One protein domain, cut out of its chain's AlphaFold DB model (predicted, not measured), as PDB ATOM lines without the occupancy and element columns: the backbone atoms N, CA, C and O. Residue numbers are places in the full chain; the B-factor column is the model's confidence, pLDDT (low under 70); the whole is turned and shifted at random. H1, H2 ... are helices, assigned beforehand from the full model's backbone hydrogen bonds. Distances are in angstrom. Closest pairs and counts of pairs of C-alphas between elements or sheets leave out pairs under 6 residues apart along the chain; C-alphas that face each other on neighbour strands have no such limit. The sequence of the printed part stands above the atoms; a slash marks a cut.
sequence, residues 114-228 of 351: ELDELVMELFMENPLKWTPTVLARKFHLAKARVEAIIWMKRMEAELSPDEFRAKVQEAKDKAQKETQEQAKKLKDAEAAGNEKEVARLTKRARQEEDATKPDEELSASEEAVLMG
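What this domain is: This is residues 114 to 228 of the 351 residues of an uncharacterized protein of Phytophthora fragariae (UniProt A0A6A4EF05). Two helices, the long H4 and the shorter H5, make a narrow V, a helical hairpin that is joined at one end, and at the V's open end lies a small cluster of short helices, in which H3 touches both H1 and H2. H6, after a link from H5, lies at the edge of this cluster, beside H2. The 115 printed residues have six named helices, in the order H1 to H6, and no named strand: the class is all helix, and the helices that touch are mostly crossed. The whole is loose, with a radius of gyration of the C-alphas of 17.2 A and spans of 49 by 38 by 22 A.

How they stand to each other: H1, residues 114 to 125, touches H3, residues 143 to 156, with residues 116 to 120 alone; the closest C-alphas are those of Met 120 and Ile 150, 5.5 A apart, and the lines are about perpendicular at 88 degrees. H2, residues 132 to 138, is close to H1 but not clearly touching it, with the C-alphas of Val 119 and Leu 135 closest at 6.9 A. H2 touches H3, whose residues 143 to 147 alone take part; the closest C-alphas, of Ala 136 and Lys 143, are 5.2 A apart, at a steep tilt of 69 degrees, only just short of perpendicular, opposite ways. H4, residues 161 to 191, only just touches H1, with 3 pairs of C-alphas within 8 A, the closest those of Met 124 and Ala 171 at 6.4 A. H5, residues 195 to 210, forms a hairpin with H4 at a shallow tilt of 29 degrees, opposite ways; residues 186 to 190 touch residues 195 to 201, with the C-alphas of Ala 189 and Val 198 closest at 5.9 A. H5 is apart from H1, H2 and H3. H6, residues 220 to 226, only just touches H2, with 3 pairs of C-alphas within 8 A, the closest those of Ala 136 and Leu 226 at 7.4 A. In each of the six helices every O i to N i+4 pair is within hydrogen-bond range.

Where its parts are: H1 begins at C-alpha 114, (436.542, 430.578, 315.558), and is 16.3 A long; H2 is 9.8 A and H3 20.1 A. H4, the longest, measures 44.3 A and ends at C-alpha 191, (477.048, 411.620, 311.891). H5 is 22.2 A long, and H6, 10.0 A, ends at C-alpha 226, (434.958, 411.765, 324.720).

The domain as a whole: The two C-alphas farthest apart, of Glu 158 and Gly 193, are 50.8 A from each other. The printed part has no cut. No link is long; those from H2 to H3, H3 to H4 and H4 to H5 are tight. The mean pLDDT of the printed part is 85.0, and residues 214, 215, 218, 221 and 228 are under 70.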
ATOM      1  N   GLU A 114     435.086 430.417 315.429       87.88
ATOM      2  CA  GLU A 114     436.542 430.578 315.558       87.88
ATOM      3  C   GLU A 114     437.239 429.268 315.963       87.88
ATOM      4  O   GLU A 114     438.326 428.940 315.481       87.88
ATOM      5  N   LEU A 115     436.605 428.488 316.846       88.75
ATOM      6  CA  LEU A 115     437.114 427.185 317.268       88.75
ATOM      7  C   LEU A 115     437.038 426.186 316.113       88.75
ATOM      8  O   LEU A 115     437.961 425.397 315.910       88.75
ATOM      9  N   ASP A 116     435.948 426.233 315.355       91.00
ATOM     10  CA  ASP A 116     435.713 425.340 314.231       91.00
ATOM     11  C   ASP A 116     436.699 425.605 313.082       91.00
ATOM     12  O   ASP A 116     437.233 424.663 312.482       91.00
ATOM     13  N   GLU A 117     437.004 426.878 312.817       91.50
ATOM     14  CA  GLU A 117     438.071 427.295 311.902       91.50
ATOM     15  C   GLU A 117     439.438 426.800 312.381       91.50
ATOM     16  O   GLU A 117     440.142 426.128 311.623       91.50
ATOM     17  N   LEU A 118     439.777 427.005 313.657       91.19
ATOM     18  CA  LEU A 118     441.046 426.552 314.233       91.19
ATOM     19  C   LEU A 118     441.218 425.023 314.153       91.19
ATOM     20  O   LEU A 118     442.309 424.523 313.867       91.19
ATOM     21  N   VAL A 119     440.150 424.258 314.397       92.25
ATOM     22  CA  VAL A 119     440.149 422.792 314.270       92.25
ATOM     23  C   VAL A 119     440.468 422.371 312.835       92.25
ATOM     24  O   VAL A 119     441.279 421.463 312.626       92.25
ATOM     25  N   MET A 120     439.856 423.030 311.851       92.56
ATOM     26  CA  MET A 120     440.075 422.752 310.434       92.56
ATOM     27  C   MET A 120     441.481 423.163 309.975       92.56
ATOM     28  O   MET A 120     442.137 422.400 309.261       92.56
ATOM     29  N   GLU A 121     441.969 424.324 310.411       92.50
ATOM     30  CA  GLU A 121     443.321 424.809 310.122       92.50
ATOM     31  C   GLU A 121     444.380 423.844 310.656       92.50
ATOM     32  O   GLU A 121     445.194 423.338 309.882       92.50
ATOM     33  N   LEU A 122     444.318 423.488 311.944       91.19
ATOM     34  CA  LEU A 122     445.248 422.535 312.557       91.19
ATOM     35  C   LEU A 122     445.213 421.174 311.851       91.19
ATOM     36  O   LEU A 122     446.256 420.560 311.612       91.19
ATOM     37  N   PHE A 123     444.021 420.699 311.481       92.50
ATOM     38  CA  PHE A 123     443.875 419.448 310.743       92.50
ATOM     39  C   PHE A 123     444.555 419.504 309.364       92.50
ATOM     40  O   PHE A 123     445.242 418.556 308.978       92.50
ATOM     41  N   MET A 124     444.405 420.614 308.637       91.12
ATOM     42  CA  MET A 124     445.003 420.807 307.313       91.12
ATOM     43  C   MET A 124     446.505 421.088 307.351       91.12
ATOM     44  O   MET A 124     447.212 420.725 306.411       91.12
ATOM     45  N   GLU A 125     447.016 421.691 308.425       88.31
ATOM     46  CA  GLU A 125     448.450 421.909 308.609       88.31
ATOM     47  C   GLU A 125     449.221 420.589 308.647       88.31
ATOM     48  O   GLU A 125     450.238 420.446 307.970       88.31
ATOM     49  N   ASN A 126     448.755 419.630 309.455       86.06
ATOM     50  CA  ASN A 126     449.425 418.348 309.652       86.06
ATOM     51  C   ASN A 126     448.426 417.242 310.035       86.06
ATOM     52  O   ASN A 126     448.352 416.871 311.211       86.06
ATOM     53  N   PRO A 127     447.737 416.612 309.065       86.62
ATOM     54  CA  PRO A 127     446.703 415.604 309.345       86.62
ATOM     55  C   PRO A 127     447.249 414.315 309.985       86.62
ATOM     56  O   PRO A 127     446.494 413.521 310.542       86.62
ATOM     57  N   LEU A 128     448.566 414.081 309.914       87.31
ATOM     58  CA  LEU A 128     449.232 412.961 310.594       87.31
ATOM     59  C   LEU A 128     449.439 413.218 312.089       87.31
ATOM     60  O   LEU A 128     449.419 412.280 312.881       87.31
ATOM     61  N   LYS A 129     449.662 414.481 312.464       86.56
ATOM     62  CA  LYS A 129     449.916 414.899 313.846       86.56
ATOM     63  C   LYS A 129     448.600 415.248 314.536       86.56
ATOM     64  O   LYS A 129     448.274 414.710 315.591       86.56
ATOM     65  N   TRP A 130     447.817 416.105 313.893       89.31
ATOM     66  CA  TRP A 130     446.512 416.568 314.339       89.31
ATOM     67  C   TRP A 130     445.422 415.618 313.863       89.31
ATOM     68  O   TRP A 130     444.616 415.931 312.993       89.31
ATOM     69  N   THR A 131     445.408 414.414 314.431       87.75
ATOM     70  CA  THR A 131     444.298 413.490 314.181       87.75
ATOM     71  C   THR A 131     443.026 414.000 314.868       87.75
ATOM     72  O   THR A 131     443.125 414.676 315.899       87.75
ATOM     73  N   PRO A 132     441.823 413.617 314.396       88.12
ATOM     74  CA  PRO A 132     440.570 413.984 315.059       88.12
ATOM     75  C   PRO A 132     440.551 413.613 316.546       88.12
ATOM     76  O   PRO A 132     439.943 414.302 317.351       88.12
ATOM     77  N   THR A 133     441.268 412.553 316.930       87.88
ATOM     78  CA  THR A 133     441.397 412.114 318.327       87.88
ATOM     79  C   THR A 133     442.247 413.062 319.176       87.88
ATOM     80  O   THR A 133     441.894 413.355 320.314       87.88
ATOM     81  N   VAL A 134     443.343 413.582 318.619       88.62
ATOM     82  CA  VAL A 134     444.224 414.540 319.301       88.62
ATOM     83  C   VAL A 134     443.525 415.890 319.424       88.62
ATOM     84  O   VAL A 134     443.554 416.497 320.489       88.62
ATOM     85  N   LEU A 135     442.835 416.322 318.365       88.88
ATOM     86  CA  LEU A 135     442.032 417.546 318.369       88.88
ATOM     87  C   LEU A 135     440.875 417.458 319.375       88.88
ATOM     88  O   LEU A 135     440.664 418.391 320.143       88.88
ATOM     89  N   ALA A 136     440.191 416.314 319.440       88.25
ATOM     90  CA  ALA A 136     439.136 416.058 320.415       88.25
ATOM     91  C   ALA A 136     439.643 416.199 321.860       88.25
ATOM     92  O   ALA A 136     439.005 416.863 322.673       88.25
ATOM     93  N   ARG A 137     440.826 415.650 322.167       86.06
ATOM     94  CA  ARG A 137     441.446 415.803 323.492       86.06
ATOM     95  C   ARG A 137     441.892 417.236 323.775       86.06
ATOM     96  O   ARG A 137     441.673 417.710 324.878       86.06
ATOM     97  N   LYS A 138     442.499 417.918 322.798       87.00
ATOM     98  CA  LYS A 138     443.020 419.284 322.964       87.00
ATOM     99  C   LYS A 138     441.916 420.308 323.224       87.00
ATOM    100  O   LYS A 138     442.111 421.218 324.015       87.00
ATOM    101  N   PHE A 139     440.774 420.162 322.557       86.38
ATOM    102  CA  PHE A 139     439.651 421.095 322.684       86.38
ATOM    103  C   PHE A 139     438.539 420.589 323.610       86.38
ATOM    104  O   PHE A 139     437.499 421.229 323.715       86.38
ATOM    105  N   HIS A 140     438.735 419.435 324.261       82.81
ATOM    106  CA  HIS A 140     437.724 418.775 325.094       82.81
ATOM    107  C   HIS A 140     436.373 418.593 324.375       82.81
ATOM    108  O   HIS A 140     435.296 418.687 324.962       82.81
ATOM    109  N   LEU A 141     436.436 418.313 323.071       85.75
ATOM    110  CA  LEU A 141     435.276 418.071 322.220       85.75
ATOM    111  C   LEU A 141     435.102 416.571 322.012       85.75
ATOM    112  O   LEU A 141     436.077 415.841 321.850       85.75
ATOM    113  N   ALA A 142     433.857 416.104 321.927       85.50
ATOM    114  CA  ALA A 142     433.598 414.732 321.506       85.50
ATOM    115  C   ALA A 142     434.217 414.479 320.121       85.50
ATOM    116  O   ALA A 142     434.073 415.305 319.216       85.50
ATOM    117  N   LYS A 143     434.831 413.307 319.913       87.25
ATOM    118  CA  LYS A 143     435.441 412.937 318.621       87.25
ATOM    119  C   LYS A 143     434.472 413.147 317.452       87.25
ATOM    120  O   LYS A 143     434.842 413.707 316.427       87.25
ATOM    121  N   ALA A 144     433.211 412.755 317.632       84.06
ATOM    122  CA  ALA A 144     432.170 412.920 316.620       84.06
ATOM    123  C   ALA A 144     431.891 414.393 316.271       84.06
ATOM    124  O   ALA A 144     431.578 414.688 315.120       84.06
ATOM    125  N   ARG A 145     432.027 415.312 317.237       85.00
ATOM    126  CA  ARG A 145     431.874 416.754 317.006       85.00
ATOM    127  C   ARG A 145     433.029 417.286 316.164       85.00
ATOM    128  O   ARG A 145     432.775 417.967 315.186       85.00
ATOM    129  N   VAL A 146     434.268 416.903 316.469       88.19
ATOM    130  CA  VAL A 146     435.449 417.293 315.673       88.19
ATOM    131  C   VAL A 146     435.354 416.794 314.229       88.19
ATOM    132  O   VAL A 146     435.620 417.541 313.294       88.19
ATOM    133  N   GLU A 147     434.937 415.544 314.023       88.00
ATOM    134  CA  GLU A 147     434.737 415.010 312.668       88.00
ATOM    135  C   GLU A 147     433.626 415.752 311.915       88.00
ATOM    136  O   GLU A 147     433.760 416.009 310.716       88.00
ATOM    137  N   ALA A 148     432.546 416.116 312.614       86.81
ATOM    138  CA  ALA A 148     431.474 416.918 312.043       86.81
ATOM    139  C   ALA A 148     431.969 418.319 311.659       86.81
ATOM    140  O   ALA A 148     431.713 418.736 310.537       86.81
ATOM    141  N   ILE A 149     432.736 418.991 312.523       90.19
ATOM    142  CA  ILE A 149     433.338 420.307 312.256       90.19
ATOM    143  C   ILE A 149     434.168 420.268 310.971       90.19
ATOM    144  O   ILE A 149     433.920 421.039 310.050       90.19
ATOM    145  N   ILE A 150     435.092 419.307 310.853       90.94
ATOM    146  CA  ILE A 150     435.942 419.154 309.660       90.94
ATOM    147  C   ILE A 150     435.086 418.966 308.398       90.94
ATOM    148  O   ILE A 150     435.383 419.518 307.337       90.94
ATOM    149  N   TRP A 151     434.009 418.186 308.497       87.31
ATOM    150  CA  TRP A 151     433.117 417.940 307.369       87.31
ATOM    151  C   TRP A 151     432.273 419.163 306.992       87.31
ATOM    152  O   TRP A 151     432.111 419.448 305.806       87.31
ATOM    153  N   MET A 152     431.749 419.887 307.978       89.44
ATOM    154  CA  MET A 152     430.947 421.093 307.774       89.44
ATOM    155  C   MET A 152     431.805 422.219 307.197       89.44
ATOM    156  O   MET A 152     431.470 422.732 306.132       89.44
ATOM    157  N   LYS A 153     432.986 422.487 307.775       90.69
ATOM    158  CA  LYS A 153     433.943 423.477 307.251       90.69
ATOM    159  C   LYS A 153     434.425 423.149 305.839       90.69
ATOM    160  O   LYS A 153     434.625 424.039 305.017       90.69
ATOM    161  N   ARG A 154     434.548 421.865 305.496       90.56
ATOM    162  CA  ARG A 154     434.790 421.453 304.107       90.56
ATOM    163  C   ARG A 154     433.641 421.861 303.174       90.56
ATOM    164  O   ARG A 154     433.914 422.283 302.051       90.56
ATOM    165  N   MET A 155     432.387 421.675 303.589       86.31
ATOM    166  CA  MET A 155     431.224 422.060 302.781       86.31
ATOM    167  C   MET A 155     431.103 423.580 302.655       86.31
ATOM    168  O   MET A 155     430.785 424.052 301.568       86.31
ATOM    169  N   GLU A 156     431.412 424.328 303.715       89.12
ATOM    170  CA  GLU A 156     431.490 425.797 303.690       89.12
ATOM    171  C   GLU A 156     432.544 426.297 302.699       89.12
ATOM    172  O   GLU A 156     432.316 427.263 301.980       89.12
ATOM    173  N   ALA A 157     433.672 425.593 302.593       86.12
ATOM    174  CA  ALA A 157     434.711 425.871 301.605       86.12
ATOM    175  C   ALA A 157     434.410 425.298 300.199       86.12
ATOM    176  O   ALA A 157     435.306 425.260 299.354       86.12
ATOM    177  N   GLU A 158     433.185 424.809 299.963       88.00
ATOM    178  CA  GLU A 158     432.677 424.273 298.688       88.00
ATOM    179  C   GLU A 158     433.544 423.161 298.063       88.00
ATOM    180  O   GLU A 158     433.516 422.909 296.858       88.00
ATOM    181  N   LEU A 159     434.304 422.439 298.891       85.75
ATOM    182  CA  LEU A 159     435.219 421.392 298.445       85.75
ATOM    183  C   LEU A 159     434.485 420.079 298.183       85.75
ATOM    184  O   LEU A 159     433.847 419.502 299.077       85.75
ATOM    185  N   SER A 160     434.643 419.532 296.976       89.25
ATOM    186  CA  SER A 160     434.143 418.190 296.669       89.25
ATOM    187  C   SER A 160     434.855 417.125 297.530       89.25
ATOM    188  O   SER A 160     435.952 417.371 298.045       89.25
ATOM    189  N   PRO A 161     434.243 415.943 297.766       86.56
ATOM    190  CA  PRO A 161     434.859 414.926 298.626       86.56
ATOM    191  C   PRO A 161     436.224 414.487 298.118       86.56
ATOM    192  O   PRO A 161     437.149 414.300 298.902       86.56
ATOM    193  N   ASP A 162     436.360 414.393 296.801       86.00
ATOM    194  CA  ASP A 162     437.585 413.936 296.166       86.00
ATOM    195  C   ASP A 162     438.680 415.012 296.188       86.00
ATOM    196  O   ASP A 162     439.836 414.696 296.461       86.00
ATOM    197  N   GLU A 163     438.333 416.291 296.016       88.81
ATOM    198  CA  GLU A 163     439.287 417.397 296.182       88.81
ATOM    199  C   GLU A 163     439.776 417.526 297.624       88.81
ATOM    200  O   GLU A 163     440.955 417.778 297.868       88.81
ATOM    201  N   PHE A 164     438.885 417.326 298.596       87.94
ATOM    202  CA  PHE A 164     439.264 417.330 300.002       87.94
ATOM    203  C   PHE A 164     440.233 416.189 300.322       87.94
ATOM    204  O   PHE A 164     441.256 416.422 300.962       87.94
ATOM    205  N   ARG A 165     439.971 414.973 299.824       86.56
ATOM    206  CA  ARG A 165     440.908 413.845 299.961       86.56
ATOM    207  C   ARG A 165     442.264 414.163 299.342       86.56
ATOM    208  O   ARG A 165     443.279 413.886 299.974       86.56
ATOM    209  N   ALA A 166     442.285 414.765 298.152       91.00
ATOM    210  CA  ALA A 166     443.525 415.163 297.495       91.00
ATOM    211  C   ALA A 166     444.311 416.176 298.343       91.00
ATOM    212  O   ALA A 166     445.487 415.951 298.613       91.00
ATOM    213  N   LYS A 167     443.659 417.221 298.872       88.44
ATOM    214  CA  LYS A 167     444.304 418.199 299.768       88.44
ATOM    215  C   LYS A 167     444.821 417.568 301.061       88.44
ATOM    216  O   LYS A 167     445.922 417.882 301.502       88.44
ATOM    217  N   VAL A 168     444.063 416.645 301.653       89.94
ATOM    218  CA  VAL A 168     444.507 415.902 302.841       89.94
ATOM    219  C   VAL A 168     445.706 415.012 302.508       89.94
ATOM    220  O   VAL A 168     446.630 414.925 303.311       89.94
ATOM    221  N   GLN A 169     445.740 414.370 301.339       88.62
ATOM    222  CA  GLN A 169     446.897 413.591 300.885       88.62
ATOM    223  C   GLN A 169     448.119 414.481 300.629       88.62
ATOM    224  O   GLN A 169     449.201 414.163 301.110       88.62
ATOM    225  N   GLU A 170     447.952 415.631 299.979       90.94
ATOM    226  CA  GLU A 170     449.024 416.614 299.790       90.94
ATOM    227  C   GLU A 170     449.580 417.118 301.130       90.94
ATOM    228  O   GLU A 170     450.797 417.199 301.314       90.94
ATOM    229  N   ALA A 171     448.701 417.400 302.095       89.06
ATOM    230  CA  ALA A 171     449.087 417.785 303.448       89.06
ATOM    231  C   ALA A 171     449.809 416.643 304.187       89.06
ATOM    232  O   ALA A 171     450.829 416.878 304.836       89.06
ATOM    233  N   LYS A 172     449.350 415.389 304.041       89.25
ATOM    234  CA  LYS A 172     450.051 414.201 304.562       89.25
ATOM    235  C   LYS A 172     451.446 414.070 303.951       89.25
ATOM    236  O   LYS A 172     452.406 413.859 304.689       89.25
ATOM    237  N   ASP A 173     451.582 414.233 302.640       90.06
ATOM    238  CA  ASP A 173     452.864 414.136 301.941       90.06
ATOM    239  C   ASP A 173     453.820 415.261 302.347       90.06
ATOM    240  O   ASP A 173     455.020 415.030 302.520       90.06
ATOM    241  N   LYS A 174     453.306 416.482 302.536       91.38
ATOM    242  CA  LYS A 174     454.081 417.615 303.051       91.38
ATOM    243  C   LYS A 174     454.574 417.342 304.473       91.38
ATOM    244  O   LYS A 174     455.774 417.448 304.723       91.38
ATOM    245  N   ALA A 175     453.695 416.880 305.359       87.88
ATOM    246  CA  ALA A 175     454.042 416.502 306.727       87.88
ATOM    247  C   ALA A 175     455.081 415.360 306.775       87.88
ATOM    248  O   ALA A 175     456.030 415.383 307.563       87.88
ATOM    249  N   GLN A 176     454.963 414.363 305.891       89.06
ATOM    250  CA  GLN A 176     455.959 413.292 305.769       89.06
ATOM    251  C   GLN A 176     457.314 413.812 305.285       89.06
ATOM    252  O   GLN A 176     458.351 413.380 305.784       89.06
ATOM    253  N   LYS A 177     457.338 414.751 304.336       90.19
ATOM    254  CA  LYS A 177     458.589 415.378 303.887       90.19
ATOM    255  C   LYS A 177     459.245 416.168 305.015       90.19
ATOM    256  O   LYS A 177     460.434 415.984 305.254       90.19
ATOM    257  N   GLU A 178     458.480 416.967 305.753       87.38
ATOM    258  CA  GLU A 178     458.993 417.757 306.877       87.38
ATOM    259  C   GLU A 178     459.563 416.867 307.992       87.38
ATOM    260  O   GLU A 178     460.685 417.089 308.453       87.38
ATOM    261  N   THR A 179     458.860 415.797 308.367       85.75
ATOM    262  CA  THR A 179     459.355 414.824 309.361       85.75
ATOM    263  C   THR A 179     460.600 414.079 308.873       85.75
ATOM    264  O   THR A 179     461.555 413.900 309.632       85.75
ATOM    265  N   GLN A 180     460.658 413.698 307.592       87.44
ATOM    266  CA  GLN A 180     461.854 413.097 307.001       87.44
ATOM    267  C   GLN A 180     463.035 414.071 306.955       87.44
ATOM    268  O   GLN A 180     464.170 413.658 307.187       87.44
ATOM    269  N   GLU A 181     462.810 415.352 306.672       89.94
ATOM    270  CA  GLU A 181     463.850 416.381 306.705       89.94
ATOM    271  C   GLU A 181     464.370 416.629 308.120       89.94
ATOM    272  O   GLU A 181     465.580 416.750 308.313       89.94
ATOM    273  N   GLN A 182     463.487 416.671 309.119       83.81
ATOM    274  CA  GLN A 182     463.886 416.752 310.524       83.81
ATOM    275  C   GLN A 182     464.706 415.520 310.939       83.81
ATOM    276  O   GLN A 182     465.763 415.663 311.554       83.81
ATOM    277  N   ALA A 183     464.287 414.320 310.525       86.81
ATOM    278  CA  ALA A 183     465.020 413.083 310.780       86.81
ATOM    279  C   ALA A 183     466.383 413.043 310.066       86.81
ATOM    280  O   ALA A 183     467.356 412.553 310.634       86.81
ATOM    281  N   LYS A 184     466.483 413.573 308.839       91.00
ATOM    282  CA  LYS A 184     467.762 413.719 308.123       91.00
ATOM    283  C   LYS A 184     468.692 414.687 308.852       91.00
ATOM    284  O   LYS A 184     469.823 414.318 309.127       91.00
ATOM    285  N   LYS A 185     468.199 415.858 309.269       87.12
ATOM    286  CA  LYS A 185     468.980 416.838 310.051       87.12
ATOM    287  C   LYS A 185     469.504 416.247 311.363       87.12
ATOM    288  O   LYS A 185     470.635 416.528 311.742       87.12
ATOM    289  N   LEU A 186     468.706 415.417 312.038       85.81
ATOM    290  CA  LEU A 186     469.143 414.686 313.230       85.81
ATOM    291  C   LEU A 186     470.257 413.682 312.904       85.81
ATOM    292  O   LEU A 186     471.303 413.720 313.543       85.81
ATOM    293  N   LYS A 187     470.073 412.849 311.874       88.00
ATOM    294  CA  LYS A 187     471.078 411.863 311.441       88.00
ATOM    295  C   LYS A 187     472.380 412.509 310.976       88.00
ATOM    296  O   LYS A 187     473.451 412.010 311.301       88.00
ATOM    297  N   ASP A 188     472.301 413.619 310.250       88.06
ATOM    298  CA  ASP A 188     473.473 414.355 309.774       88.06
ATOM    299  C   ASP A 188     474.225 415.006 310.947       88.06
ATOM    300  O   ASP A 188     475.454 414.985 310.980       88.06
ATOM    301  N   ALA A 189     473.508 415.525 311.953       83.00
ATOM    302  CA  ALA A 189     474.110 416.071 313.171       83.00
ATOM    303  C   ALA A 189     474.757 414.984 314.052       83.00
ATOM    304  O   ALA A 189     475.824 415.218 314.625       83.00
ATOM    305  N   GLU A 190     474.149 413.797 314.129       85.19
ATOM    306  CA  GLU A 190     474.718 412.616 314.791       85.19
ATOM    307  C   GLU A 190     475.966 412.110 314.057       85.19
ATOM    308  O   GLU A 190     476.998 411.876 314.685       85.19
ATOM    309  N   ALA A 191     475.916 412.023 312.724       85.31
ATOM    310  CA  ALA A 191     477.048 411.620 311.891       85.31
ATOM    311  C   ALA A 191     478.208 412.630 311.944       85.31
ATOM    312  O   ALA A 191     479.372 412.238 311.879       85.31
ATOM    313  N   ALA A 192     477.905 413.921 312.104       85.50
ATOM    314  CA  ALA A 192     478.896 414.974 312.314       85.50
ATOM    315  C   ALA A 192     479.462 415.015 313.749       85.50
ATOM    316  O   ALA A 192     480.385 415.786 314.010       85.50
ATOM    317  N   GLY A 193     478.923 414.222 314.688       81.62
ATOM    318  CA  GLY A 193     479.349 414.211 316.093       81.62
ATOM    319  C   GLY A 193     479.006 415.492 316.865       81.62
ATOM    320  O   GLY A 193     479.599 415.772 317.907       81.62
ATOM    321  N   ASN A 194     478.056 416.298 316.375       83.75
ATOM    322  CA  ASN A 194     477.658 417.560 316.998       83.75
ATOM    323  C   ASN A 194     476.610 417.327 318.099       83.75
ATOM    324  O   ASN A 194     475.438 417.678 317.955       83.75
ATOM    325  N   GLU A 195     477.040 416.801 319.248       82.94
ATOM    326  CA  GLU A 195     476.162 416.465 320.386       82.94
ATOM    327  C   GLU A 195     475.259 417.630 320.835       82.94
ATOM    328  O   GLU A 195     474.101 417.438 321.203       82.94
ATOM    329  N   LYS A 196     475.757 418.873 320.761       85.50
ATOM    330  CA  LYS A 196     474.982 420.077 321.116       85.50
ATOM    331  C   LYS A 196     473.830 420.350 320.152       85.50
ATOM    332  O   LYS A 196     472.792 420.860 320.569       85.50
ATOM    333  N   GLU A 197     474.022 420.062 318.870       80.38
ATOM    334  CA  GLU A 197     472.999 420.270 317.848       80.38
ATOM    335  C   GLU A 197     471.935 419.177 317.918       80.38
ATOM    336  O   GLU A 197     470.747 419.499 317.910       80.38
ATOM    337  N   VAL A 198     472.350 417.926 318.133       83.62
ATOM    338  CA  VAL A 198     471.445 416.804 318.426       83.62
ATOM    339  C   VAL A 198     470.611 417.103 319.674       83.62
ATOM    340  O   VAL A 198     469.386 417.010 319.631       83.62
ATOM    341  N   ALA A 199     471.227 417.571 320.765       84.94
ATOM    342  CA  ALA A 199     470.511 417.963 321.985       84.94
ATOM    343  C   ALA A 199     469.524 419.124 321.753       84.94
ATOM    344  O   ALA A 199     468.441 419.157 322.337       84.94
ATOM    345  N   ARG A 200     469.864 420.087 320.886       87.81
ATOM    346  CA  ARG A 200     468.960 421.195 320.540       87.81
ATOM    347  C   ARG A 200     467.773 420.716 319.704       87.81
ATOM    348  O   ARG A 200     466.650 421.135 319.968       87.81
ATOM    349  N   LEU A 201     468.018 419.875 318.700       83.31
ATOM    350  CA  LEU A 201     466.985 419.354 317.805       83.31
ATOM    351  C   LEU A 201     466.046 418.385 318.532       83.31
ATOM    352  O   LEU A 201     464.837 418.504 318.390       83.31
ATOM    353  N   THR A 202     466.578 417.512 319.385       85.44
ATOM    354  CA  THR A 202     465.773 416.637 320.255       85.44
ATOM    355  C   THR A 202     464.958 417.436 321.270       85.44
ATOM    356  O   THR A 202     463.779 417.154 321.466       85.44
ATOM    357  N   LYS A 203     465.529 418.491 321.872       88.94
ATOM    358  CA  LYS A 203     464.771 419.396 322.749       88.94
ATOM    359  C   LYS A 203     463.636 420.101 322.004       88.94
ATOM    360  O   LYS A 203     462.554 420.240 322.561       88.94
ATOM    361  N   ARG A 204     463.874 420.537 320.765       85.44
ATOM    362  CA  ARG A 204     462.847 421.164 319.925       85.44
ATOM    363  C   ARG A 204     461.735 420.177 319.566       85.44
ATOM    364  O   ARG A 204     460.577 420.519 319.742       85.44
ATOM    365  N   ALA A 205     462.086 418.958 319.155       82.81
ATOM    366  CA  ALA A 205     461.110 417.901 318.889       82.81
ATOM    367  C   ALA A 205     460.245 417.615 320.127       82.81
ATOM    368  O   ALA A 205     459.026 417.575 320.031       82.81
ATOM    369  N   ARG A 206     460.860 417.547 321.315       84.62
ATOM    370  CA  ARG A 206     460.132 417.385 322.579       84.62
ATOM    371  C   ARG A 206     459.165 418.538 322.864       84.62
ATOM    372  O   ARG A 206     458.045 418.293 323.281       84.62
ATOM    373  N   GLN A 207     459.572 419.784 322.623       83.06
ATOM    374  CA  GLN A 207     458.683 420.944 322.776       83.06
ATOM    375  C   GLN A 207     457.518 420.912 321.776       83.06
ATOM    376  O   GLN A 207     456.394 421.252 322.129       83.06
ATOM    377  N   GLU A 208     457.779 420.486 320.540       80.75
ATOM    378  CA  GLU A 208     456.753 420.333 319.507       80.75
ATOM    379  C   GLU A 208     455.782 419.181 319.814       80.75
ATOM    380  O   GLU A 208     454.619 419.261 319.416       80.75
ATOM    381  N   GLU A 209     456.227 418.128 320.504       79.00
ATOM    382  CA  GLU A 209     455.375 417.054 321.034       79.00
ATOM    383  C   GLU A 209     454.558 417.519 322.242       79.00
ATOM    384  O   GLU A 209     453.355 417.266 322.302       79.00
ATOM    385  N   ASP A 210     455.177 418.231 323.186       77.31
ATOM    386  CA  ASP A 210     454.492 418.750 324.371       77.31
ATOM    387  C   ASP A 210     453.373 419.736 323.981       77.31
ATOM    388  O   ASP A 210     452.293 419.674 324.551       77.31
ATOM    389  N   ALA A 211     453.556 420.535 322.921       76.06
ATOM    390  CA  ALA A 211     452.516 421.420 322.373       76.06
ATOM    391  C   ALA A 211     451.301 420.692 321.751       76.06
ATOM    392  O   ALA A 211     450.297 421.324 321.413       76.06
ATOM    393  N   THR A 212     451.399 419.377 321.532       70.88
ATOM    394  CA  THR A 212     450.284 418.548 321.035       70.88
ATOM    395  C   THR A 212     449.603 417.725 322.104       70.88
ATOM    396  O   THR A 212     448.573 417.107 321.828       70.88
ATOM    397  N   LYS A 213     450.161 417.704 323.312       73.06
ATOM    398  CA  LYS A 213     449.501 417.069 324.441       73.06
ATOM    399  C   LYS A 213     448.367 417.978 324.920       73.06
ATOM    400  O   LYS A 213     448.505 419.197 324.834       73.06
ATOM    401  N   PRO A 214     447.242 417.394 325.359       69.50
ATOM    402  CA  PRO A 214     446.207 418.167 326.026       69.50
ATOM    403  C   PRO A 214     446.767 418.777 327.317       69.50
ATOM    404  O   PRO A 214     447.684 418.211 327.919       69.50
ATOM    405  N   ASP A 215     446.205 419.913 327.728       69.94
ATOM    406  CA  ASP A 215     446.634 420.635 328.931       69.94
ATOM    407  C   ASP A 215     446.372 419.823 330.215       69.94
ATOM    408  O   ASP A 215     447.117 419.939 331.188       69.94
ATOM    409  N   GLU A 216     445.369 418.936 330.188       71.31
ATOM    410  CA  GLU A 216     445.029 418.019 331.278       71.31
ATOM    411  C   GLU A 216     444.980 416.555 330.804       71.31
ATOM    412  O   GLU A 216     444.400 416.217 329.766       71.31
ATOM    413  N   GLU A 217     445.589 415.658 331.584       74.50
ATOM    414  CA  GLU A 217     445.500 414.212 331.374       74.50
ATOM    415  C   GLU A 217     444.143 413.706 331.889       74.50
ATOM    416  O   GLU A 217     443.934 413.568 333.095       74.50
ATOM    417  N   LEU A 218     443.212 413.438 330.971       69.06
ATOM    418  CA  LEU A 218     441.893 412.885 331.292       69.06
ATOM    419  C   LEU A 218     442.003 411.470 331.878       69.06
ATOM    420  O   LEU A 218     442.845 410.664 331.467       69.06
ATOM    421  N   SER A 219     441.105 411.138 332.807       76.25
ATOM    422  CA  SER A 219     440.969 409.766 333.295       76.25
ATOM    423  C   SER A 219     440.510 408.830 332.169       76.25
ATOM    424  O   SER A 219     439.819 409.242 331.236       76.25
ATOM    425  N   ALA A 220     440.835 407.536 332.267       76.81
ATOM    426  CA  ALA A 220     440.450 406.551 331.246       76.81
ATOM    427  C   ALA A 220     438.927 406.509 330.990       76.81
ATOM    428  O   ALA A 220     438.498 406.217 329.876       76.81
ATOM    429  N   SER A 221     438.112 406.823 332.004       69.31
ATOM    430  CA  SER A 221     436.658 406.950 331.871       69.31
ATOM    431  C   SER A 221     436.238 408.179 331.068       69.31
ATOM    432  O   SER A 221     435.382 408.071 330.197       69.31
ATOM    433  N   GLU A 222     436.838 409.341 331.323       72.38
ATOM    434  CA  GLU A 222     436.501 410.579 330.607       72.38
ATOM    435  C   GLU A 222     436.972 410.522 329.152       72.38
ATOM    436  O   GLU A 222     436.257 410.946 328.244       72.38
ATOM    437  N   GLU A 223     438.139 409.918 328.908       76.31
ATOM    438  CA  GLU A 223     438.625 409.650 327.558       76.31
ATOM    439  C   GLU A 223     437.646 408.754 326.785       76.31
ATOM    440  O   GLU A 223     437.318 409.040 325.631       76.31
ATOM    441  N   ALA A 224     437.144 407.691 327.418       71.75
ATOM    442  CA  ALA A 224     436.197 406.775 326.792       71.75
ATOM    443  C   ALA A 224     434.895 407.491 326.395       71.75
ATOM    444  O   ALA A 224     434.431 407.332 325.262       71.75
ATOM    445  N   VAL A 225     434.365 408.356 327.266       74.75
ATOM    446  CA  VAL A 225     433.189 409.192 326.976       74.75
ATOM    447  C   VAL A 225     433.450 410.125 325.790       74.75
ATOM    448  O   VAL A 225     432.661 410.162 324.844       74.75
ATOM    449  N   LEU A 226     434.587 410.824 325.782       75.00
ATOM    450  CA  LEU A 226     434.958 411.765 324.720       75.00
ATOM    451  C   LEU A 226     435.163 411.071 323.359       75.00
ATOM    452  O   LEU A 226     434.872 411.634 322.298       75.00
ATOM    453  N   MET A 227     435.596 409.812 323.384       75.81
ATOM    454  CA  MET A 227     435.757 408.959 322.206       75.81
ATOM    455  C   MET A 227     434.459 408.249 321.781       75.81
ATOM    456  O   MET A 227     434.433 407.585 320.742       75.81
ATOM    457  N   GLY A 228     433.368 408.411 322.540       66.88
ATOM    458  CA  GLY A 228     432.073 407.780 322.273       66.88
ATOM    459  C   GLY A 228     432.021 406.286 322.614       66.88
ATOM    460  O   GLY A 228     431.131 405.576 322.136       66.88
TER     461      GLY A 228